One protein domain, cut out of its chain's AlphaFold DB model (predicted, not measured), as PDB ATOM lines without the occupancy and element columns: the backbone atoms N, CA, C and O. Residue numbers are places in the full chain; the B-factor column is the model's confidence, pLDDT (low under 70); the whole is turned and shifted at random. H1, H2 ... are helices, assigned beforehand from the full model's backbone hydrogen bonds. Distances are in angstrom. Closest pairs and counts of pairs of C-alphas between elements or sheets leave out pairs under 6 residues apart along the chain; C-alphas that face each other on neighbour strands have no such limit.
ATOM      1  N   LYS A 595     195.652 299.495 264.867       82.44
ATOM      2  CA  LYS A 595     195.038 299.067 263.598       82.44
ATOM      3  C   LYS A 595     194.066 297.915 263.808       82.44
ATOM      4  O   LYS A 595     192.927 298.003 263.348       82.44
ATOM      5  N   PHE A 596     194.485 296.910 264.572       84.38
ATOM      6  CA  PHE A 596     193.627 295.810 264.994       84.38
ATOM      7  C   PHE A 596     192.367 296.308 265.719       84.38
ATOM      8  O   PHE A 596     191.257 295.954 265.319       84.38
ATOM      9  N   ARG A 597     192.513 297.191 266.724       85.44
ATOM     10  CA  ARG A 597     191.367 297.738 267.486       85.44
ATOM     11  C   ARG A 597     190.330 298.395 266.565       85.44
ATOM     12  O   ARG A 597     189.147 298.065 266.634       85.44
ATOM     13  N   HIS A 598     190.771 299.277 265.662       89.06
ATOM     14  CA  HIS A 598     189.863 299.965 264.739       89.06
ATOM     15  C   HIS A 598     189.203 299.009 263.736       89.06
ATOM     16  O   HIS A 598     188.019 299.170 263.438       89.06
ATOM     17  N   ALA A 599     189.926 297.999 263.239       88.69
ATOM     18  CA  ALA A 599     189.371 297.002 262.325       88.69
ATOM     19  C   ALA A 599     188.280 296.145 262.997       88.69
ATOM     20  O   ALA A 599     187.216 295.932 262.411       88.69
ATOM     21  N   VAL A 600     188.508 295.696 264.236       88.12
ATOM     22  CA  VAL A 600     187.517 294.928 265.011       88.12
ATOM     23  C   VAL A 600     186.285 295.778 265.327       88.12
ATOM     24  O   VAL A 600     185.160 295.300 265.181       88.12
ATOM     25  N   GLU A 601     186.475 297.045 265.698       90.88
ATOM     26  CA  GLU A 601     185.371 297.982 265.922       90.88
ATOM     27  C   GLU A 601     184.517 298.158 264.647       90.88
ATOM     28  O   GLU A 601     183.293 298.004 264.692       90.88
ATOM     29  N   TYR A 602     185.154 298.372 263.491       92.19
ATOM     30  CA  TYR A 602     184.471 298.527 262.201       92.19
ATOM     31  C   TYR A 602     183.674 297.270 261.810       92.19
ATOM     32  O   TYR A 602     182.522 297.356 261.371       92.19
ATOM     33  N   LEU A 603     184.258 296.078 262.009       90.62
ATOM     34  CA  LEU A 603     183.564 294.797 261.817       90.62
ATOM     35  C   LEU A 603     182.362 294.657 262.746       90.62
ATOM     36  O   LEU A 603     181.322 294.149 262.323       90.62
ATOM     37  N   GLY A 604     182.485 295.125 263.988       90.75
ATOM     38  CA  GLY A 604     181.394 295.146 264.952       90.75
ATOM     39  C   GLY A 604     180.188 295.927 264.429       90.75
ATOM     40  O   GLY A 604     179.068 295.413 264.479       90.75
ATOM     41  N   TYR A 605     180.401 297.115 263.859       93.56
ATOM     42  CA  TYR A 605     179.325 297.917 263.265       93.56
ATOM     43  C   TYR A 605     178.741 297.291 261.992       93.56
ATOM     44  O   TYR A 605     177.520 297.247 261.823       93.56
ATOM     45  N   SER A 606     179.586 296.739 261.119       91.69
ATOM     46  CA  SER A 606     179.147 296.030 259.907       91.69
ATOM     47  C   SER A 606     178.284 294.800 260.239       91.69
ATOM     48  O   SER A 606     177.247 294.546 259.612       91.69
ATOM     49  N   SER A 607     178.662 294.074 261.293       91.44
ATOM     50  CA  SER A 607     177.908 292.929 261.806       91.44
ATOM     51  C   SER A 607     176.558 293.368 262.370       91.44
ATOM     52  O   SER A 607     175.543 292.754 262.040       91.44
ATOM     53  N   LEU A 608     176.513 294.460 263.145       92.94
ATOM     54  CA  LEU A 608     175.263 295.038 263.657       92.94
ATOM     55  C   LEU A 608     174.278 295.312 262.515       92.94
ATOM     56  O   LEU A 608     173.145 294.834 262.543       92.94
ATOM     57  N   CYS A 609     174.735 296.021 261.484       93.12
ATOM     58  CA  CYS A 609     173.928 296.349 260.313       93.12
ATOM     59  C   CYS A 609     173.394 295.083 259.616       93.12
ATOM     60  O   CYS A 609     172.212 294.992 259.281       93.12
ATOM     61  N   THR A 610     174.240 294.054 259.485       91.81
ATOM     62  CA  THR A 610     173.846 292.741 258.952       91.81
ATOM     63  C   THR A 610     172.764 292.072 259.808       91.81
ATOM     64  O   THR A 610     171.805 291.526 259.265       91.81
ATOM     65  N   GLY A 611     172.879 292.135 261.138       91.94
ATOM     66  CA  GLY A 611     171.889 291.587 262.069       91.94
ATOM     67  C   GLY A 611     170.515 292.247 261.933       91.94
ATOM     68  O   GLY A 611     169.508 291.551 261.813       91.94
ATOM     69  N   TYR A 612     170.462 293.579 261.870       93.38
ATOM     70  CA  TYR A 612     169.204 294.312 261.670       93.38
ATOM     71  C   TYR A 612     168.581 294.043 260.292       93.38
ATOM     72  O   TYR A 612     167.367 293.879 260.192       93.38
ATOM     73  N   MET A 613     169.388 293.904 259.234       92.25
ATOM     74  CA  MET A 613     168.877 293.510 257.915       92.25
ATOM     75  C   MET A 613     168.307 292.085 257.901       92.25
ATOM     76  O   MET A 613     167.303 291.837 257.232       92.25
ATOM     77  N   ARG A 614     168.900 291.143 258.651       91.19
ATOM     78  CA  ARG A 614     168.333 289.792 258.828       91.19
ATOM     79  C   ARG A 614     166.991 289.836 259.554       91.19
ATOM     80  O   ARG A 614     166.071 289.125 259.153       91.19
ATOM     81  N   TYR A 615     166.863 290.695 260.564       92.31
ATOM     82  CA  TYR A 615     165.596 290.915 261.258       92.31
ATOM     83  C   TYR A 615     164.522 291.499 260.330       92.31
ATOM     84  O   TYR A 615     163.412 290.973 260.283       92.31
ATOM     85  N   GLU A 616     164.839 292.522 259.534       90.81
ATOM     86  CA  GLU A 616     163.885 293.073 258.559       90.81
ATOM     87  C   GLU A 616     163.516 292.057 257.469       90.81
ATOM     88  O   GLU A 616     162.350 291.948 257.091       90.81
ATOM     89  N   ASN A 617     164.465 291.235 257.008       90.06
ATOM     90  CA  ASN A 617     164.168 290.129 256.096       90.06
ATOM     91  C   ASN A 617     163.179 289.129 256.724       90.06
ATOM     92  O   ASN A 617     162.164 288.791 256.115       90.06
ATOM     93  N   TRP A 618     163.424 288.708 257.970       92.19
ATOM     94  CA  TRP A 618     162.502 287.849 258.717       92.19
ATOM     95  C   TRP A 618     161.107 288.482 258.846       92.19
ATOM     96  O   TRP A 618     160.104 287.835 258.543       92.19
ATOM     97  N   LYS A 619     161.037 289.761 259.226       89.12
ATOM     98  CA  LYS A 619     159.787 290.512 259.389       89.12
ATOM     99  C   LYS A 619     159.010 290.628 258.075       89.12
ATOM    100  O   LYS A 619     157.792 290.459 258.075       89.12
ATOM    101  N   ASN A 620     159.698 290.839 256.953       87.69
ATOM    102  CA  ASN A 620     159.098 290.856 255.616       87.69
ATOM    103  C   ASN A 620     158.538 289.482 255.216       87.69
ATOM    104  O   ASN A 620     157.426 289.385 254.703       87.69
ATOM    105  N   ILE A 621     159.265 288.395 255.493       85.62
ATOM    106  CA  ILE A 621     158.773 287.028 255.251       85.62
ATOM    107  C   ILE A 621     157.541 286.737 256.126       85.62
ATOM    108  O   ILE A 621     156.570 286.138 255.654       85.62
ATOM    109  N   MET A 622     157.549 287.189 257.383       83.25
ATOM    110  CA  MET A 622     156.446 287.016 258.328       83.25
ATOM    111  C   MET A 622     155.195 287.809 257.913       83.25
ATOM    112  O   MET A 622     154.091 287.254 257.913       83.25
ATOM    113  N   SER A 623     155.341 289.068 257.491       81.00
ATOM    114  CA  SER A 623     154.229 289.927 257.053       81.00
ATOM    115  C   SER A 623     153.612 289.473 255.723       81.00
ATOM    116  O   SER A 623     152.386 289.488 255.570       81.00
ATOM    117  N   ASN A 624     154.425 288.953 254.797       72.94
ATOM    118  CA  ASN A 624     153.950 288.366 253.541       72.94
ATOM    119  C   ASN A 624     152.991 287.183 253.773       72.94
ATOM    120  O   ASN A 624     152.037 287.005 253.016       72.94
ATOM    121  N   SER A 625     153.148 286.436 254.872       64.94
ATOM    122  CA  SER A 625     152.217 285.358 255.243       64.94
ATOM    123  C   SER A 625     150.812 285.854 255.605       64.94
ATOM    124  O   SER A 625     149.817 285.188 255.300       64.94
ATOM    125  N   GLN A 626     150.714 287.040 256.216       54.19
ATOM    126  CA  GLN A 626     149.445 287.636 256.640       54.19
ATOM    127  C   GLN A 626     148.683 288.229 255.446       54.19
ATOM    128  O   GLN A 626     147.461 288.080 255.365       54.19
ATOM    129  N   ASN A 627     149.406 288.809 254.481       53.25
ATOM    130  CA  ASN A 627     148.837 289.393 253.263       53.25
ATOM    131  C   ASN A 627     148.446 288.337 252.208       53.25
ATOM    132  O   ASN A 627     147.431 288.496 251.528       53.25
ATOM    133  N   GLU A 628     149.185 287.227 252.096       50.50
ATOM    134  CA  GLU A 628     148.934 286.181 251.089       50.50
ATOM    135  C   GLU A 628     147.987 285.053 251.541       50.50
ATOM    136  O   GLU A 628     147.562 284.246 250.707       50.50
ATOM    137  N   SER A 629     147.571 285.003 252.817       48.44
ATOM    138  CA  SER A 629     146.647 283.960 253.317       48.44
ATOM    139  C   SER A 629     145.277 283.937 252.616       48.44
ATOM    140  O   SER A 629     144.553 282.946 252.724       48.44
ATOM    141  N   LYS A 630     144.940 284.984 251.846       51.28
ATOM    142  CA  LYS A 630     143.707 285.069 251.051       51.28
ATOM    143  C   LYS A 630     143.818 284.539 249.611       51.28
ATOM    144  O   LYS A 630     142.782 284.173 249.074       51.28
ATOM    145  N   ASN A 631     145.011 284.447 248.996       50.97
ATOM    146  CA  ASN A 631     145.122 284.302 247.526       50.97
ATOM    147  C   ASN A 631     146.044 283.186 246.976       50.97
ATOM    148  O   ASN A 631     146.174 283.085 245.757       50.97
ATOM    149  N   ARG A 632     146.649 282.304 247.789       50.97
ATOM    150  CA  ARG A 632     147.372 281.118 247.267       50.97
ATOM    151  C   ARG A 632     146.881 279.803 247.874       50.97
ATOM    152  O   ARG A 632     147.095 279.506 249.049       50.97
ATOM    153  N   SER A 633     146.268 278.982 247.027       53.66
ATOM    154  CA  SER A 633     145.821 277.608 247.289       53.66
ATOM    155  C   SER A 633     146.896 276.538 247.009       53.66
ATOM    156  O   SER A 633     146.558 275.364 246.910       53.66
ATOM    157  N   ASP A 634     148.179 276.905 246.910       59.53
ATOM    158  CA  ASP A 634     149.263 275.966 246.577       59.53
ATOM    159  C   ASP A 634     149.998 275.450 247.829       59.53
ATOM    160  O   ASP A 634     150.634 276.195 248.579       59.53
ATOM    161  N   PHE A 635     149.936 274.132 248.050       60.25
ATOM    162  CA  PHE A 635     150.581 273.425 249.168       60.25
ATOM    163  C   PHE A 635     152.122 273.524 249.140       60.25
ATOM    164  O   PHE A 635     152.767 273.559 250.190       60.25
ATOM    165  N   SER A 636     152.720 273.617 247.947       64.12
ATOM    166  CA  SER A 636     154.167 273.776 247.740       64.12
ATOM    167  C   SER A 636     154.683 275.137 248.224       64.12
ATOM    168  O   SER A 636     155.698 275.186 248.916       64.12
ATOM    169  N   GLY A 637     153.952 276.221 247.947       68.56
ATOM    170  CA  GLY A 637     154.316 277.580 248.362       68.56
ATOM    171  C   GLY A 637     154.322 277.759 249.881       68.56
ATOM    172  O   GLY A 637     155.247 278.352 250.425       68.56
ATOM    173  N   LYS A 638     153.354 277.160 250.593       70.12
ATOM    174  CA  LYS A 638     153.313 277.184 252.070       70.12
ATOM    175  C   LYS A 638     154.479 276.428 252.708       70.12
ATOM    176  O   LYS A 638     155.004 276.858 253.732       70.12
ATOM    177  N   ARG A 639     154.884 275.297 252.115       75.38
ATOM    178  CA  ARG A 639     156.039 274.522 252.588       75.38
ATOM    179  C   ARG A 639     157.345 275.277 252.352       75.38
ATOM    180  O   ARG A 639     158.167 275.311 253.261       75.38
ATOM    181  N   GLN A 640     157.510 275.882 251.177       80.06
ATOM    182  CA  GLN A 640     158.694 276.674 250.851       80.06
ATOM    183  C   GLN A 640     158.805 277.904 251.756       80.06
ATOM    184  O   GLN A 640     159.823 278.073 252.412       80.06
ATOM    185  N   TRP A 641     157.717 278.662 251.923       82.94
ATOM    186  CA  TRP A 641     157.671 279.793 252.852       82.94
ATOM    187  C   TRP A 641     158.034 279.389 254.287       82.94
ATOM    188  O   TRP A 641     158.786 280.093 254.951       82.94
ATOM    189  N   LYS A 642     157.550 278.236 254.774       81.31
ATOM    190  CA  LYS A 642     157.899 277.749 256.117       81.31
ATOM    191  C   LYS A 642     159.394 277.421 256.246       81.31
ATOM    192  O   LYS A 642     159.960 277.662 257.308       81.31
ATOM    193  N   LEU A 643     160.015 276.869 255.201       84.25
ATOM    194  CA  LEU A 643     161.462 276.619 255.164       84.25
ATOM    195  C   LEU A 643     162.251 277.931 255.124       84.25
ATOM    196  O   LEU A 643     163.213 278.079 255.873       84.25
ATOM    197  N   ASP A 644     161.813 278.891 254.311       85.06
ATOM    198  CA  ASP A 644     162.437 280.213 254.210       85.06
ATOM    199  C   ASP A 644     162.312 280.984 255.536       85.06
ATOM    200  O   ASP A 644     163.278 281.589 255.994       85.06
ATOM    201  N   LEU A 645     161.159 280.886 256.208       86.75
ATOM    202  CA  LEU A 645     160.938 281.436 257.546       86.75
ATOM    203  C   LEU A 645     161.841 280.762 258.582       86.75
ATOM    204  O   LEU A 645     162.454 281.460 259.383       86.75
ATOM    205  N   GLN A 646     161.937 279.428 258.575       87.81
ATOM    206  CA  GLN A 646     162.814 278.705 259.499       87.81
ATOM    207  C   GLN A 646     164.268 279.156 259.332       87.81
ATOM    208  O   GLN A 646     164.920 279.491 260.318       87.81
ATOM    209  N   LYS A 647     164.743 279.239 258.087       90.00
ATOM    210  CA  LYS A 647     166.091 279.710 257.770       90.00
ATOM    211  C   LYS A 647     166.313 281.153 258.233       90.00
ATOM    212  O   LYS A 647     167.318 281.431 258.876       90.00
ATOM    213  N   ALA A 648     165.371 282.058 257.963       89.31
ATOM    214  CA  ALA A 648     165.470 283.454 258.390       89.31
ATOM    215  C   ALA A 648     165.494 283.597 259.924       89.31
ATOM    216  O   ALA A 648     166.248 284.412 260.454       89.31
ATOM    217  N   VAL A 649     164.711 282.783 260.646       89.44
ATOM    218  CA  VAL A 649     164.745 282.721 262.116       89.44
ATOM    219  C   VAL A 649     166.101 282.218 262.599       89.44
ATOM    220  O   VAL A 649     166.711 282.880 263.428       89.44
ATOM    221  N   GLU A 650     166.599 281.096 262.075       90.31
ATOM    222  CA  GLU A 650     167.901 280.526 262.456       90.31
ATOM    223  C   GLU A 650     169.048 281.522 262.212       90.31
ATOM    224  O   GLU A 650     169.873 281.750 263.098       90.31
ATOM    225  N   GLU A 651     169.064 282.185 261.054       90.25
ATOM    226  CA  GLU A 651     170.070 283.191 260.703       90.25
ATOM    227  C   GLU A 651     170.014 284.431 261.603       90.25
ATOM    228  O   GLU A 651     171.072 284.941 261.983       90.25
ATOM    229  N   CYS A 652     168.812 284.917 261.938       90.62
ATOM    230  CA  CYS A 652     168.609 286.071 262.818       90.62
ATOM    231  C   CYS A 652     168.985 285.737 264.269       90.62
ATOM    232  O   CYS A 652     169.700 286.499 264.927       90.62
ATOM    233  N   VAL A 653     168.538 284.575 264.752       90.62
ATOM    234  CA  VAL A 653     168.811 284.064 266.098       90.62
ATOM    235  C   VAL A 653     170.307 283.863 266.298       90.62
ATOM    236  O   VAL A 653     170.825 284.333 267.310       90.62
ATOM    237  N   SER A 654     171.003 283.237 265.340       91.44
ATOM    238  CA  SER A 654     172.457 283.038 265.403       91.44
ATOM    239  C   SER A 654     173.187 284.370 265.562       91.44
ATOM    240  O   SER A 654     173.942 284.541 266.514       91.44
ATOM    241  N   THR A 655     172.895 285.359 264.706       89.69
ATOM    242  CA  THR A 655     173.561 286.673 264.782       89.69
ATOM    243  C   THR A 655     173.278 287.417 266.075       89.69
ATOM    244  O   THR A 655     174.176 288.013 266.661       89.69
ATOM    245  N   PHE A 656     172.036 287.395 266.556       91.06
ATOM    246  CA  PHE A 656     171.694 288.095 267.790       91.06
ATOM    247  C   PHE A 656     172.293 287.411 269.022       91.06
ATOM    248  O   PHE A 656     172.751 288.108 269.929       91.06
ATOM    249  N   HIS A 657     172.387 286.077 269.038       88.38
ATOM    250  CA  HIS A 657     173.122 285.369 270.089       88.38
ATOM    251  C   HIS A 657     174.614 285.678 270.045       88.38
ATOM    252  O   HIS A 657     175.190 285.889 271.107       88.38
ATOM    253  N   GLU A 658     175.230 285.784 268.866       88.56
ATOM    254  CA  GLU A 658     176.629 286.211 268.744       88.56
ATOM    255  C   GLU A 658     176.858 287.598 269.363       88.56
ATOM    256  O   GLU A 658     177.833 287.780 270.089       88.56
ATOM    257  N   PHE A 659     175.945 288.561 269.190       87.19
ATOM    258  CA  PHE A 659     176.085 289.876 269.832       87.19
ATOM    259  C   PHE A 659     175.918 289.828 271.350       87.19
ATOM    260  O   PHE A 659     176.727 290.396 272.089       87.19
ATOM    261  N   ILE A 660     174.870 289.143 271.809       85.75
ATOM    262  CA  ILE A 660     174.523 289.019 273.228       85.75
ATOM    263  C   ILE A 660     175.608 288.236 273.969       85.75
ATOM    264  O   ILE A 660     175.975 288.592 275.086       85.75
ATOM    265  N   GLN A 661     176.136 287.173 273.359       83.56
ATOM    266  CA  GLN A 661     177.073 286.262 274.002       83.56
ATOM    267  C   GLN A 661     178.548 286.557 273.708       83.56
ATOM    268  O   GLN A 661     179.395 286.148 274.499       83.56
ATOM    269  N   GLY A 662     178.864 287.267 272.626       80.44
ATOM    270  CA  GLY A 662     180.227 287.551 272.169       80.44
ATOM    271  C   GLY A 662     180.807 288.887 272.638       80.44
ATOM    272  O   GLY A 662     181.790 289.341 272.064       80.44
ATOM    273  N   ASN A 663     180.215 289.543 273.647       82.31
ATOM    274  CA  ASN A 663     180.677 290.840 274.172       82.31
ATOM    275  C   ASN A 663     180.855 291.920 273.086       82.31
ATOM    276  O   ASN A 663     181.799 292.701 273.116       82.31
ATOM    277  N   TRP A 664     179.905 292.008 272.155       88.44
ATOM    278  CA  TRP A 664     179.959 292.898 270.990       88.44
ATOM    279  C   TRP A 664     180.328 294.361 271.308       88.44
ATOM    280  O   TRP A 664     179.571 295.060 271.978       88.44
ATOM    281  N   LEU A 665     181.476 294.839 270.814       83.81
ATOM    282  CA  LEU A 665     182.004 296.194 271.067       83.81
ATOM    283  C   LEU A 665     182.225 296.532 272.553       83.81
ATOM    284  O   LEU A 665     182.183 297.700 272.940       83.81
ATOM    285  N   HIS A 666     182.415 295.537 273.426       85.94
ATOM    286  CA  HIS A 666     182.773 295.822 274.816       85.94
ATOM    287  C   HIS A 666     184.158 296.492 274.854       85.94
ATOM    288  O   HIS A 666     185.066 295.982 274.191       85.94
ATOM    289  N   PRO A 667     184.372 297.572 275.628       82.94
ATOM    290  CA  PRO A 667     185.675 298.238 275.685       82.94
ATOM    291  C   PRO A 667     186.845 297.279 275.968       82.94
ATOM    292  O   PRO A 667     187.853 297.322 275.271       82.94
ATOM    293  N   ASP A 668     186.654 296.312 276.873       80.19
ATOM    294  CA  ASP A 668     187.646 295.260 277.151       80.19
ATOM    295  C   ASP A 668     187.999 294.396 275.925       80.19
ATOM    296  O   ASP A 668     189.159 294.033 275.750       80.19
ATOM    297  N   THR A 669     187.032 294.087 275.047       80.00
ATOM    298  CA  THR A 669     187.293 293.318 273.808       80.00
ATOM    299  C   THR A 669     188.069 294.117 272.765       80.00
ATOM    300  O   THR A 669     188.713 293.534 271.897       80.00
ATOM    301  N   LEU A 670     188.024 295.446 272.867       79.69
ATOM    302  CA  LEU A 670     188.765 296.376 272.020       79.69
ATOM    303  C   LEU A 670     190.052 296.870 272.697       79.69
ATOM    304  O   LEU A 670     190.737 297.717 272.133       79.69
ATOM    305  N   PHE A 671     190.396 296.346 273.882       79.44
ATOM    306  CA  PHE A 671     191.537 296.784 274.692       79.44
ATOM    307  C   PHE A 671     191.536 298.298 274.969       79.44
ATOM    308  O   PHE A 671     192.591 298.924 275.028       79.44
ATOM    309  N   THR A 672     190.350 298.893 275.124       80.12
ATOM    310  CA  THR A 672     190.169 300.316 275.435       80.12
ATOM    311  C   THR A 672     189.786 300.469 276.900       80.12
ATOM    312  O   THR A 672     188.717 300.017 277.313       80.12
ATOM    313  N   SER A 673     190.632 301.132 277.689       79.00
ATOM    314  CA  SER A 673     190.327 301.462 279.083       79.00
ATOM    315  C   SER A 673     189.851 302.907 279.235       79.00
ATOM    316  O   SER A 673     190.209 303.789 278.453       79.00
ATOM    317  N   GLU A 674     189.071 303.165 280.286       78.06
ATOM    318  CA  GLU A 674     188.578 304.507 280.626       78.06
ATOM    319  C   GLU A 674     189.719 305.511 280.878       78.06
ATOM    320  O   GLU A 674     189.567 306.705 280.634       78.06
ATOM    321  N   THR A 675     190.884 305.031 281.322       77.12
ATOM    322  CA  THR A 675     192.071 305.862 281.562       77.12
ATOM    323  C   THR A 675     192.841 306.210 280.290       77.12
ATOM    324  O   THR A 675     193.552 307.208 280.288       77.12
ATOM    325  N   GLU A 676     192.757 305.374 279.248       79.06
ATOM    326  CA  GLU A 676     193.500 305.568 277.994       79.06
ATOM    327  C   GLU A 676     192.734 306.503 277.047       79.06
ATOM    328  O   GLU A 676     193.286 307.514 276.626       79.06
ATOM    329  N   ASP A 677     191.452 306.222 276.788       80.62
ATOM    330  CA  ASP A 677     190.600 307.021 275.895       80.62
ATOM    331  C   ASP A 677     189.171 307.160 276.470       80.62
ATOM    332  O   ASP A 677     188.250 306.443 276.058       80.62
ATOM    333  N   PRO A 678     188.932 308.103 277.408       85.06
ATOM    334  CA  PRO A 678     187.655 308.214 278.121       85.06
ATOM    335  C   PRO A 678     186.482 308.557 277.197       85.06
ATOM    336  O   PRO A 678     185.345 308.168 277.456       85.06
ATOM    337  N   ILE A 679     186.737 309.290 276.109       85.38
ATOM    338  CA  ILE A 679     185.701 309.676 275.143       85.38
ATOM    339  C   ILE A 679     185.196 308.431 274.410       85.38
ATOM    340  O   ILE A 679     184.007 308.127 274.474       85.38
ATOM    341  N   ILE A 680     186.102 307.671 273.786       85.19
ATOM    342  CA  ILE A 680     185.759 306.466 273.018       85.19
ATOM    343  C   ILE A 680     185.131 305.414 273.932       85.19
ATOM    344  O   ILE A 680     184.102 304.836 273.582       85.19
ATOM    345  N   TYR A 681     185.692 305.215 275.128       88.38
ATOM    346  CA  TYR A 681     185.130 304.311 276.130       88.38
ATOM    347  C   TYR A 681     183.656 304.641 276.419       88.38
ATOM    348  O   TYR A 681     182.783 303.777 276.322       88.38
ATOM    349  N   ASN A 682     183.357 305.913 276.696       87.12
ATOM    350  CA  ASN A 682     181.997 306.362 276.978       87.12
ATOM    351  C   ASN A 682     181.062 306.249 275.766       87.12
ATOM    352  O   ASN A 682     179.895 305.894 275.931       87.12
ATOM    353  N   GLU A 683     181.545 306.535 274.555       88.62
ATOM    354  CA  GLU A 683     180.770 306.366 273.321       88.62
ATOM    355  C   GLU A 683     180.387 304.897 273.097       88.62
ATOM    356  O   GLU A 683     179.211 304.598 272.885       88.62
ATOM    357  N   LEU A 684     181.339 303.968 273.228       88.88
ATOM    358  CA  LEU A 684     181.106 302.529 273.066       88.88
ATOM    359  C   LEU A 684     180.116 301.985 274.102       88.88
ATOM    360  O   LEU A 684     179.191 301.245 273.756       88.88
ATOM    361  N   VAL A 685     180.259 302.388 275.369       87.88
ATOM    362  CA  VAL A 685     179.322 302.006 276.437       87.88
ATOM    363  C   VAL A 685     177.914 302.531 276.140       87.88
ATOM    364  O   VAL A 685     176.941 301.786 276.279       87.88
ATOM    365  N   LYS A 686     177.780 303.782 275.681       88.38
ATOM    366  CA  LYS A 686     176.482 304.361 275.289       88.38
ATOM    367  C   LYS A 686     175.854 303.614 274.113       88.38
ATOM    368  O   LYS A 686     174.681 303.268 274.195       88.38
ATOM    369  N   ILE A 687     176.622 303.315 273.064       90.12
ATOM    370  CA  ILE A 687     176.144 302.541 271.907       90.12
ATOM    371  C   ILE A 687     175.646 301.168 272.370       90.12
ATOM    372  O   ILE A 687     174.514 300.788 272.076       90.12
ATOM    373  N   ARG A 688     176.429 300.445 273.175       90.38
ATOM    374  CA  ARG A 688     176.006 299.150 273.730       90.38
ATOM    375  C   ARG A 688     174.710 299.254 274.530       90.38
ATOM    376  O   ARG A 688     173.831 298.410 274.369       90.38
ATOM    377  N   ASN A 689     174.572 300.292 275.350       88.44
ATOM    378  CA  ASN A 689     173.367 300.515 276.145       88.44
ATOM    379  C   ASN A 689     172.131 300.791 275.278       88.44
ATOM    380  O   ASN A 689     171.039 300.380 275.651       88.44
ATOM    381  N   ILE A 690     172.290 301.405 274.104       88.06
ATOM    382  CA  ILE A 690     171.188 301.629 273.160       88.06
ATOM    383  C   ILE A 690     170.803 300.322 272.446       88.06
ATOM    384  O   ILE A 690     169.635 299.927 272.469       88.06
ATOM    385  N   TYR A 691     171.773 299.636 271.830       90.50
ATOM    386  CA  TYR A 691     171.490 298.559 270.871       90.50
ATOM    387  C   TYR A 691     171.389 297.160 271.486       90.50
ATOM    388  O   TYR A 691     170.626 296.352 270.966       90.50
ATOM    389  N   ILE A 692     172.091 296.839 272.583       90.44
ATOM    390  CA  ILE A 692     171.980 295.501 273.202       90.44
ATOM    391  C   ILE A 692     170.566 295.267 273.758       90.44
ATOM    392  O   ILE A 692     169.973 294.236 273.427       90.44
ATOM    393  N   PRO A 693     169.972 296.193 274.542       89.81
ATOM    394  CA  PRO A 693     168.587 296.049 274.981       89.81
ATOM    395  C   PRO A 693     167.597 295.949 273.823       89.81
ATOM    396  O   PRO A 693     166.620 295.204 273.918       89.81
ATOM    397  N   ASP A 694     167.859 296.668 272.728       90.06
ATOM    398  CA  ASP A 694     167.024 296.610 271.534       90.06
ATOM    399  C   ASP A 694     167.081 295.237 270.864       90.06
ATOM    400  O   ASP A 694     166.046 294.595 270.720       90.06
ATOM    401  N   ILE A 695     168.284 294.725 270.583       91.31
ATOM    402  CA  ILE A 695     168.510 293.397 269.992       91.31
ATOM    403  C   ILE A 695     167.842 292.301 270.823       91.31
ATOM    404  O   ILE A 695     167.216 291.404 270.265       91.31
ATOM    405  N   VAL A 696     167.925 292.372 272.156       91.00
ATOM    406  CA  VAL A 696     167.251 291.417 273.047       91.00
ATOM    407  C   VAL A 696     165.728 291.491 272.892       91.00
ATOM    408  O   VAL A 696     165.070 290.451 272.822       91.00
ATOM    409  N   CYS A 697     165.152 292.695 272.810       90.38
ATOM    410  CA  CYS A 697     163.716 292.864 272.576       90.38
ATOM    411  C   CYS A 697     163.304 292.356 271.184       90.38
ATOM    412  O   CYS A 697     162.295 291.661 271.065       90.38
ATOM    413  N   LEU A 698     164.091 292.649 270.145       90.69
ATOM    414  CA  LEU A 698     163.854 292.171 268.781       90.69
ATOM    415  C   LEU A 698     163.923 290.645 268.712       90.69
ATOM    416  O   LEU A 698     163.018 290.020 268.170       90.69
ATOM    417  N   LEU A 699     164.935 290.033 269.327       91.25
ATOM    418  CA  LEU A 699     165.082 288.581 269.414       91.25
ATOM    419  C   LEU A 699     163.914 287.930 270.169       91.25
ATOM    420  O   LEU A 699     163.387 286.909 269.727       91.25
ATOM    421  N   HIS A 700     163.465 288.541 271.271       91.44
ATOM    422  CA  HIS A 700     162.271 288.093 271.985       91.44
ATOM    423  C   HIS A 700     161.037 288.131 271.075       91.44
ATOM    424  O   HIS A 700     160.262 287.177 271.068       91.44
ATOM    425  N   ASN A 701     160.874 289.192 270.279       90.12
ATOM    426  CA  ASN A 701     159.780 289.301 269.314       90.12
ATOM    427  C   ASN A 701     159.878 288.239 268.212       90.12
ATOM    428  O   ASN A 701     158.858 287.641 267.882       90.12
ATOM    429  N   VAL A 702     161.078 287.931 267.697       89.38
ATOM    430  CA  VAL A 702     161.270 286.836 266.726       89.38
ATOM    431  C   VAL A 702     160.753 285.519 267.299       89.38
ATOM    432  O   VAL A 702     159.956 284.832 266.657       89.38
ATOM    433  N   TYR A 703     161.158 285.171 268.520       89.62
ATOM    434  CA  TYR A 703     160.704 283.944 269.170       89.62
ATOM    435  C   TYR A 703     159.204 283.952 269.479       89.62
ATOM    436  O   TYR A 703     158.513 282.963 269.219       89.62
ATOM    437  N   TYR A 704     158.692 285.072 269.990       88.12
ATOM    438  CA  TYR A 704     157.293 285.204 270.359       88.12
ATOM    439  C   TYR A 704     156.378 285.205 269.138       88.12
ATOM    440  O   TYR A 704     155.349 284.564 269.184       88.12
ATOM    441  N   GLU A 705     156.698 285.841 268.017       86.31
ATOM    442  CA  GLU A 705     155.793 285.838 266.856       86.31
ATOM    443  C   GLU A 705     155.797 284.501 266.103       86.31
ATOM    444  O   GLU A 705     154.790 284.099 265.517       86.31
ATOM    445  N   THR A 706     156.904 283.760 266.174       86.19
ATOM    446  CA  THR A 706     157.066 282.483 265.465       86.19
ATOM    447  C   THR A 706     156.620 281.259 266.268       86.19
ATOM    448  O   THR A 706     156.596 280.150 265.725       86.19
ATOM    449  N   HIS A 707     156.200 281.431 267.530       84.19
ATOM    450  CA  HIS A 707     155.821 280.316 268.408       84.19
ATOM    451  C   HIS A 707     154.688 279.433 267.881       84.19
ATOM    452  O   HIS A 707     154.648 278.236 268.162       84.19
ATOM    453  N   THR A 708     153.761 280.013 267.117       80.56
ATOM    454  CA  THR A 708     152.624 279.291 266.533       80.56
ATOM    455  C   THR A 708     153.086 278.232 265.530       80.56
ATOM    456  O   THR A 708     152.455 277.183 265.400       80.56
ATOM    457  N   PHE A 709     154.211 278.476 264.853       80.50
ATOM    458  CA  PHE A 709     154.810 277.562 263.882       80.50
ATOM    459  C   PHE A 709     155.906 276.684 264.495       80.50
ATOM    460  O   PHE A 709     156.063 275.531 264.078       80.50
ATOM    461  N   PHE A 710     156.635 277.217 265.482       83.50
ATOM    462  CA  PHE A 710     157.745 276.566 266.179       83.50
ATOM    463  C   PHE A 710     157.562 276.681 267.708       83.50
ATOM    464  O   PHE A 710     158.116 277.583 268.336       83.50
ATOM    465  N   PRO A 711     156.820 275.755 268.348       78.81
ATOM    466  CA  PRO A 711     156.449 275.866 269.767       78.81
ATOM    467  C   PRO A 711     157.623 275.949 270.755       78.81
ATOM    468  O   PRO A 711     157.473 276.504 271.839       78.81
ATOM    469  N   ARG A 712     158.805 275.427 270.385       82.81
ATOM    470  CA  ARG A 712     160.025 275.506 271.211       82.81
ATOM    471  C   ARG A 712     160.495 276.945 271.445       82.81
ATOM    472  O   ARG A 712     161.097 277.207 272.479       82.81
ATOM    473  N   ASN A 713     160.151 277.876 270.555       85.00
ATOM    474  CA  ASN A 713     160.588 279.268 270.650       85.00
ATOM    475  C   ASN A 713     160.022 279.981 271.893       85.00
ATOM    476  O   ASN A 713     160.667 280.885 272.414       85.00
ATOM    477  N   LEU A 714     158.879 279.539 272.442       82.12
ATOM    478  CA  LEU A 714     158.362 280.074 273.713       82.12
ATOM    479  C   LEU A 714     159.275 279.767 274.902       82.12
ATOM    480  O   LEU A 714     159.412 280.604 275.791       82.12
ATOM    481  N   LEU A 715     159.904 278.588 274.930       84.31
ATOM    482  CA  LEU A 715     160.886 278.264 275.967       84.31
ATOM    483  C   LEU A 715     162.131 279.137 275.798       84.31
ATOM    484  O   LEU A 715     162.610 279.702 276.777       84.31
ATOM    485  N   SER A 716     162.567 279.360 274.557       85.88
ATOM    486  CA  SER A 716     163.688 280.256 274.256       85.88
ATOM    487  C   SER A 716     163.421 281.715 274.661       85.88
ATOM    488  O   SER A 716     164.341 282.392 275.115       85.88
ATOM    489  N   CYS A 717     162.169 282.199 274.619       86.06
ATOM    490  CA  CYS A 717     161.799 283.496 275.212       86.06
ATOM    491  C   CYS A 717     162.104 283.575 276.720       86.06
ATOM    492  O   CYS A 717     162.460 284.648 277.207       86.06
ATOM    493  N   LEU A 718     161.944 282.473 277.464       84.12
ATOM    494  CA  LEU A 718     162.245 282.412 278.900       84.12
ATOM    495  C   LEU A 718     163.738 282.198 279.166       84.12
ATOM    496  O   LEU A 718     164.277 282.784 280.103       84.12
ATOM    497  N   GLU A 719     164.423 281.421 278.327       86.12
ATOM    498  CA  GLU A 719     165.882 281.266 278.387       86.12
ATOM    499  C   GLU A 719     166.588 282.619 278.203       86.12
ATOM    500  O   GLU A 719     167.536 282.916 278.931       86.12
ATOM    501  N   LEU A 720     166.070 283.509 277.346       86.00
ATOM    502  CA  LEU A 720     166.584 284.879 277.226       86.00
ATOM    503  C   LEU A 720     166.553 285.655 278.551       86.00
ATOM    504  O   LEU A 720     167.447 286.460 278.799       86.00
ATOM    505  N   CYS A 721     165.582 285.414 279.436       84.81
ATOM    506  CA  CYS A 721     165.560 286.044 280.761       84.81
ATOM    507  C   CYS A 721     166.765 285.631 281.607       84.81
ATOM    508  O   CYS A 721     167.325 286.473 282.307       84.81
ATOM    509  N   SER A 722     167.178 284.363 281.520       84.62
ATOM    510  CA  SER A 722     168.371 283.880 282.219       84.62
ATOM    511  C   SER A 722     169.644 284.528 281.668       84.62
ATOM    512  O   SER A 722     170.490 284.950 282.447       84.62
ATOM    513  N   ILE A 723     169.719 284.725 280.346       84.50
ATOM    514  CA  ILE A 723     170.853 285.382 279.680       84.50
ATOM    515  C   ILE A 723     170.925 286.875 280.039       84.50
ATOM    516  O   ILE A 723     172.008 287.409 280.256       84.50
ATOM    517  N   VAL A 724     169.786 287.567 280.139       84.94
ATOM    518  CA  VAL A 724     169.750 288.987 280.542       84.94
ATOM    519  C   VAL A 724     170.131 289.168 282.017       84.94
ATOM    520  O   VAL A 724     170.795 290.149 282.357       84.94
ATOM    521  N   ALA A 725     169.719 288.237 282.886       82.62
ATOM    522  CA  ALA A 725     170.012 288.253 284.323       82.62
ATOM    523  C   ALA A 725     171.424 287.748 284.681       82.62
ATOM    524  O   ALA A 725     171.828 287.824 285.845       82.62
ATOM    525  N   ASP A 726     172.164 287.244 283.695       85.56
ATOM    526  CA  ASP A 726     173.496 286.681 283.872       85.56
ATOM    527  C   ASP A 726     174.501 287.724 284.402       85.56
ATOM    528  O   ASP A 726     174.570 288.871 283.935       85.56
ATOM    529  N   HIS A 727     175.286 287.320 285.404       77.56
ATOM    530  CA  HIS A 727     176.283 288.167 286.064       77.56
ATOM    531  C   HIS A 727     177.579 288.298 285.267       77.56
ATOM    532  O   HIS A 727     178.298 289.281 285.460       77.56
ATOM    533  N   ASP A 728     177.853 287.365 284.354       75.62
ATOM    534  CA  ASP A 728     179.098 287.361 283.587       75.62
ATOM    535  C   ASP A 728     179.123 288.503 282.563       75.62
ATOM    536  O   ASP A 728     180.121 289.209 282.422       75.62
ATOM    537  N   LYS A 729     177.995 288.738 281.883       73.50
ATOM    538  CA  LYS A 729     177.875 289.746 280.810       73.50
ATOM    539  C   LYS A 729     177.172 291.028 281.233       73.50
ATOM    540  O   LYS A 729     177.191 292.009 280.491       73.50
ATOM    541  N   LYS A 730     176.539 291.022 282.413       81.50
ATOM    542  CA  LYS A 730     175.874 292.171 283.048       81.50
ATOM    543  C   LYS A 730     174.922 292.944 282.130       81.50
ATOM    544  O   LYS A 730     174.792 294.162 282.239       81.50
ATOM    545  N   ILE A 731     174.217 292.241 281.244       82.50
ATOM    546  CA  ILE A 731     173.314 292.838 280.243       82.50
ATOM    547  C   ILE A 731     172.183 293.630 280.915       82.50
ATOM    548  O   ILE A 731     171.757 294.672 280.413       82.50
ATOM    549  N   TYR A 732     171.741 293.192 282.097       80.75
ATOM    550  CA  TYR A 732     170.771 293.914 282.915       80.75
ATOM    551  C   TYR A 732     171.189 295.364 283.230       80.75
ATOM    552  O   TYR A 732     170.317 296.226 283.332       80.75
ATOM    553  N   LEU A 733     172.490 295.680 283.325       83.56
ATOM    554  CA  LEU A 733     172.957 297.056 283.549       83.56
ATOM    555  C   LEU A 733     172.652 297.969 282.355       83.56
ATOM    556  O   LEU A 733     172.265 299.119 282.559       83.56
ATOM    557  N   SER A 734     172.742 297.453 281.126       82.56
ATOM    558  CA  SER A 734     172.371 298.190 279.911       82.56
ATOM    559  C   SER A 734     170.866 298.474 279.837       82.56
ATOM    560  O   SER A 734     170.447 299.543 279.401       82.56
ATOM    561  N   PHE A 735     170.027 297.555 280.325       83.19
ATOM    562  CA  PHE A 735     168.582 297.788 280.431       83.19
ATOM    563  C   PHE A 735     168.216 298.842 281.482       83.19
ATOM    564  O   PHE A 735     167.233 299.569 281.305       83.19
ATOM    565  N   LEU A 736     168.985 298.917 282.574       83.62
ATOM    566  CA  LEU A 736     168.798 299.912 283.630       83.62
ATOM    567  C   LEU A 736     169.240 301.306 283.176       83.62
ATOM    568  O   LEU A 736     168.514 302.269 283.413       83.62
ATOM    569  N   SER A 737     170.378 301.414 282.485       81.25
ATOM    570  CA  SER A 737     170.901 302.701 282.011       81.25
ATOM    571  C   SER A 737     169.996 303.364 280.969       81.25
ATOM    572  O   SER A 737     169.823 304.580 281.005       81.25
ATOM    573  N   CYS A 738     169.348 302.580 280.103       80.06
ATOM    574  CA  CYS A 738     168.379 303.084 279.123       80.06
ATOM    575  C   CYS A 738     166.918 303.074 279.605       80.06
ATOM    576  O   CYS A 738     166.026 303.370 278.818       80.06
ATOM    577  N   GLN A 739     166.642 302.720 280.867       82.38
ATOM    578  CA  GLN A 739     165.288 302.643 281.447       82.38
ATOM    579  C   GLN A 739     164.291 301.742 280.675       82.38
ATOM    580  O   GLN A 739     163.075 301.862 280.833       82.38
ATOM    581  N   ARG A 740     164.778 300.781 279.875       82.94
ATOM    582  CA  ARG A 740     163.948 299.880 279.043       82.94
ATOM    583  C   ARG A 740     163.540 298.582 279.743       82.94
ATOM    584  O   ARG A 740     162.760 297.806 279.194       82.94
ATOM    585  N   MET A 741     164.000 298.340 280.972       86.25
ATOM    586  CA  MET A 741     163.649 297.130 281.730       86.25
ATOM    587  C   MET A 741     162.124 296.889 281.859       86.25
ATOM    588  O   MET A 741     161.684 295.755 281.650       86.25
ATOM    589  N   PRO A 742     161.272 297.910 282.114       87.06
ATOM    590  CA  PRO A 742     159.821 297.714 282.160       87.06
ATOM    591  C   PRO A 742     159.217 297.275 280.819       87.06
ATOM    592  O   PRO A 742     158.233 296.535 280.805       87.06
ATOM    593  N   GLN A 743     159.789 297.719 279.693       86.38
ATOM    594  CA  GLN A 743     159.362 297.306 278.353       86.38
ATOM    595  C   GLN A 743     159.643 295.815 278.146       86.38
ATOM    596  O   GLN A 743     158.747 295.074 277.744       86.38
ATOM    597  N   TYR A 744     160.847 295.358 278.498       87.88
ATOM    598  CA  TYR A 744     161.224 293.953 278.363       87.88
ATOM    599  C   TYR A 744     160.375 293.029 279.247       87.88
ATOM    600  O   TYR A 744     159.853 292.023 278.773       87.88
ATOM    601  N   LEU A 745     160.127 293.402 280.508       87.75
ATOM    602  CA  LEU A 745     159.284 292.605 281.411       87.75
ATOM    603  C   LEU A 745     157.833 292.462 280.917       87.75
ATOM    604  O   LEU A 745     157.195 291.441 281.184       87.75
ATOM    605  N   LYS A 746     157.306 293.443 280.170       88.50
ATOM    606  CA  LYS A 746     155.996 293.311 279.508       88.50
ATOM    607  C   LYS A 746     156.018 292.238 278.416       88.50
ATOM    608  O   LYS A 746     155.067 291.461 278.354       88.50
ATOM    609  N   LEU A 747     157.091 292.154 277.621       88.12
ATOM    610  CA  LEU A 747     157.269 291.110 276.601       88.12
ATOM    611  C   LEU A 747     157.361 289.715 277.243       88.12
ATOM    612  O   LEU A 747     156.630 288.795 276.870       88.12
ATOM    613  N   VAL A 748     158.156 289.588 278.310       87.56
ATOM    614  CA  VAL A 748     158.261 288.341 279.086       87.56
ATOM    615  C   VAL A 748     156.908 287.930 279.664       87.56
ATOM    616  O   VAL A 748     156.530 286.762 279.588       87.56
ATOM    617  N   ARG A 749     156.124 288.882 280.189       87.31
ATOM    618  CA  ARG A 749     154.762 288.609 280.667       87.31
ATOM    619  C   ARG A 749     153.872 288.047 279.556       87.31
ATOM    620  O   ARG A 749     153.142 287.094 279.825       87.31
ATOM    621  N   SER A 750     153.906 288.603 278.342       86.00
ATOM    622  CA  SER A 750     153.123 288.062 277.220       86.00
ATOM    623  C   SER A 750     153.543 286.643 276.839       86.00
ATOM    624  O   SER A 750     152.669 285.792 276.674       86.00
ATOM    625  N   ALA A 751     154.848 286.351 276.789       85.25
ATOM    626  CA  ALA A 751     155.343 285.000 276.528       85.25
ATOM    627  C   ALA A 751     154.875 284.002 277.606       85.25
ATOM    628  O   ALA A 751     154.342 282.944 277.275       85.25
ATOM    629  N   SER A 752     154.963 284.367 278.888       83.88
ATOM    630  CA  SER A 752     154.492 283.528 280.001       83.88
ATOM    631  C   SER A 752     152.985 283.255 279.951       83.88
ATOM    632  O   SER A 752     152.548 282.138 280.225       83.88
ATOM    633  N   ILE A 753     152.172 284.249 279.570       84.81
ATOM    634  CA  ILE A 753     150.723 284.063 279.378       84.81
ATOM    635  C   ILE A 753     150.451 283.107 278.208       84.81
ATOM    636  O   ILE A 753     149.610 282.218 278.340       84.81
ATOM    637  N   ALA A 754     151.169 283.248 277.090       81.94
ATOM    638  CA  ALA A 754     151.031 282.355 275.937       81.94
ATOM    639  C   ALA A 754     151.407 280.901 276.280       81.94
ATOM    640  O   ALA A 754     150.711 279.971 275.870       81.94
ATOM    641  N   ILE A 755     152.439 280.695 277.107       81.88
ATOM    642  CA  ILE A 755     152.824 279.371 277.620       81.88
ATOM    643  C   ILE A 755     151.693 278.764 278.459       81.88
ATOM    644  O   ILE A 755     151.277 277.634 278.198       81.88
ATOM    645  N   LEU A 756     151.129 279.518 279.408       79.50
ATOM    646  CA  LEU A 756     150.005 279.053 280.233       79.50
ATOM    647  C   LEU A 756     148.756 278.726 279.394       79.50
ATOM    648  O   LEU A 756     148.080 277.729 279.650       79.50
ATOM    649  N   ALA A 757     148.471 279.524 278.362       75.12
ATOM    650  CA  ALA A 757     147.370 279.271 277.434       75.12
ATOM    651  C   ALA A 757     147.597 278.009 276.582       75.12
ATOM    652  O   ALA A 757     146.657 277.246 276.354       75.12
ATOM    653  N   SER A 758     148.837 277.750 276.152       64.44
ATOM    654  CA  SER A 758     149.191 276.535 275.409       64.44
ATOM    655  C   SER A 758     149.052 275.269 276.266       64.44
ATOM    656  O   SER A 758     148.513 274.267 275.793       64.44
ATOM    657  N   HIS A 759     149.412 275.347 277.555       58.78
ATOM    658  CA  HIS A 759     149.272 274.251 278.513       58.78
ATOM    659  C   HIS A 759     147.818 273.882 278.822       58.78
ATOM    660  O   HIS A 759     147.526 272.703 279.003       58.78
ATOM    661  N   ASN A 760     146.890 274.844 278.820       51.12
ATOM    662  CA  ASN A 760     145.465 274.557 279.024       51.12
ATOM    663  C   ASN A 760     144.809 273.815 277.841       51.12
ATOM    664  O   ASN A 760     143.779 273.172 278.030       51.12
ATOM    665  N   ASN A 761     145.411 273.852 276.645       47.16
ATOM    666  CA  ASN A 761     144.928 273.138 275.455       47.16
ATOM    667  C   ASN A 761     145.634 271.788 275.210       47.16
ATOM    668  O   ASN A 761     145.201 271.016 274.352       47.16
ATOM    669  N   SER A 762     146.689 271.461 275.961       39.09
ATOM    670  CA  SER A 762     147.440 270.206 275.835       39.09
ATOM    671  C   SER A 762     147.321 269.357 277.105       39.09
ATOM    672  O   SER A 762     147.737 269.782 278.179       39.09
TER     673      SER A 762
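This is residues 595 to 762 of the 769 residues of the protein "Nuclear pore complex protein" of Pneumocystis carinii (strain B80) (UniProt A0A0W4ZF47). Five helices, H1, H2, H4, H5 and H7, run up and down in an elongated, slab-like bundle, stacked in a zigzag in chain order and staggered along the long axis. H4 is in the middle; short H6 packs steeply on it, and four-residue H3 bridges the first turns of H1 and the early part of H4. The printed part has 168 residues with seven named helices, H1 to H7 in order, and no named strand; the class is all helix. It is only just compact, close to loose, with a radius of gyration of the C-alphas of 18.4 A, and spans 63 by 34 by 20 A.

H1, residues 595 to 628, and H2, residues 635 to 661, form a helical hairpin at a shallow tilt of 29 degrees; H1 touches H2 with residues 611 to 622 alone, and the closest C-alphas, of Trp 618 and Ala 648, are 5.3 A apart. H3, residues 667 to 670, only just touches H1, with 3 pairs of C-alphas within 8 A, the closest those of Arg 597 and Leu 670 at 5.4 A. The hub is H4, residues 678 to 706, touching five helices. It touches H2 at a shallow tilt of 29 degrees, opposite ways, closest at the C-alphas of Phe 656 and Ile 695, 6.6 A. H5, residues 713 to 725, forms a helical hairpin with H4 at 23 degrees, closest at the C-alphas of Tyr 703 and Asn 713, 4.9 A. H6, residues 731 to 737, touches H4 at a steep tilt of 67 degrees, only just short of about perpendicular, with the C-alphas of Asn 689 and Ser 734 closest at 4.5 A. H7, residues 741 to 761, touches H5 opposite ways, closest at the C-alphas of Leu 714 and Ala 751, 6.4 A. H1 and H7 are apart. Every O i to N i+4 pair is within hydrogen-bond range in H2 and H6, against 28 of 30 in H1, 23 of 25 in H4, 6 of 9 in H5 and 16 of 17 in H7; H3 is too short for such a pair.

H1 begins at C-alpha 595 (195.038, 299.067, 263.598) and is 49.5 A long; H2 is 38.5 A, H3 5.1 A, H4 41.9 A, H5 18.9 A and H6 10.3 A. H7, 31.1 A, ends at C-alpha 761 (144.928, 273.138, 275.455).

The C-alphas farthest apart, of Ser 633 and Thr 675, are 64.1 A apart. The printed part has no cut and no long link. Residues 630 to 637, of which 635 to 637 belong to H2, stand free. Mean pLDDT of the printed part is 82.5; residues 625 to 637 and 758 to 762 are under 70.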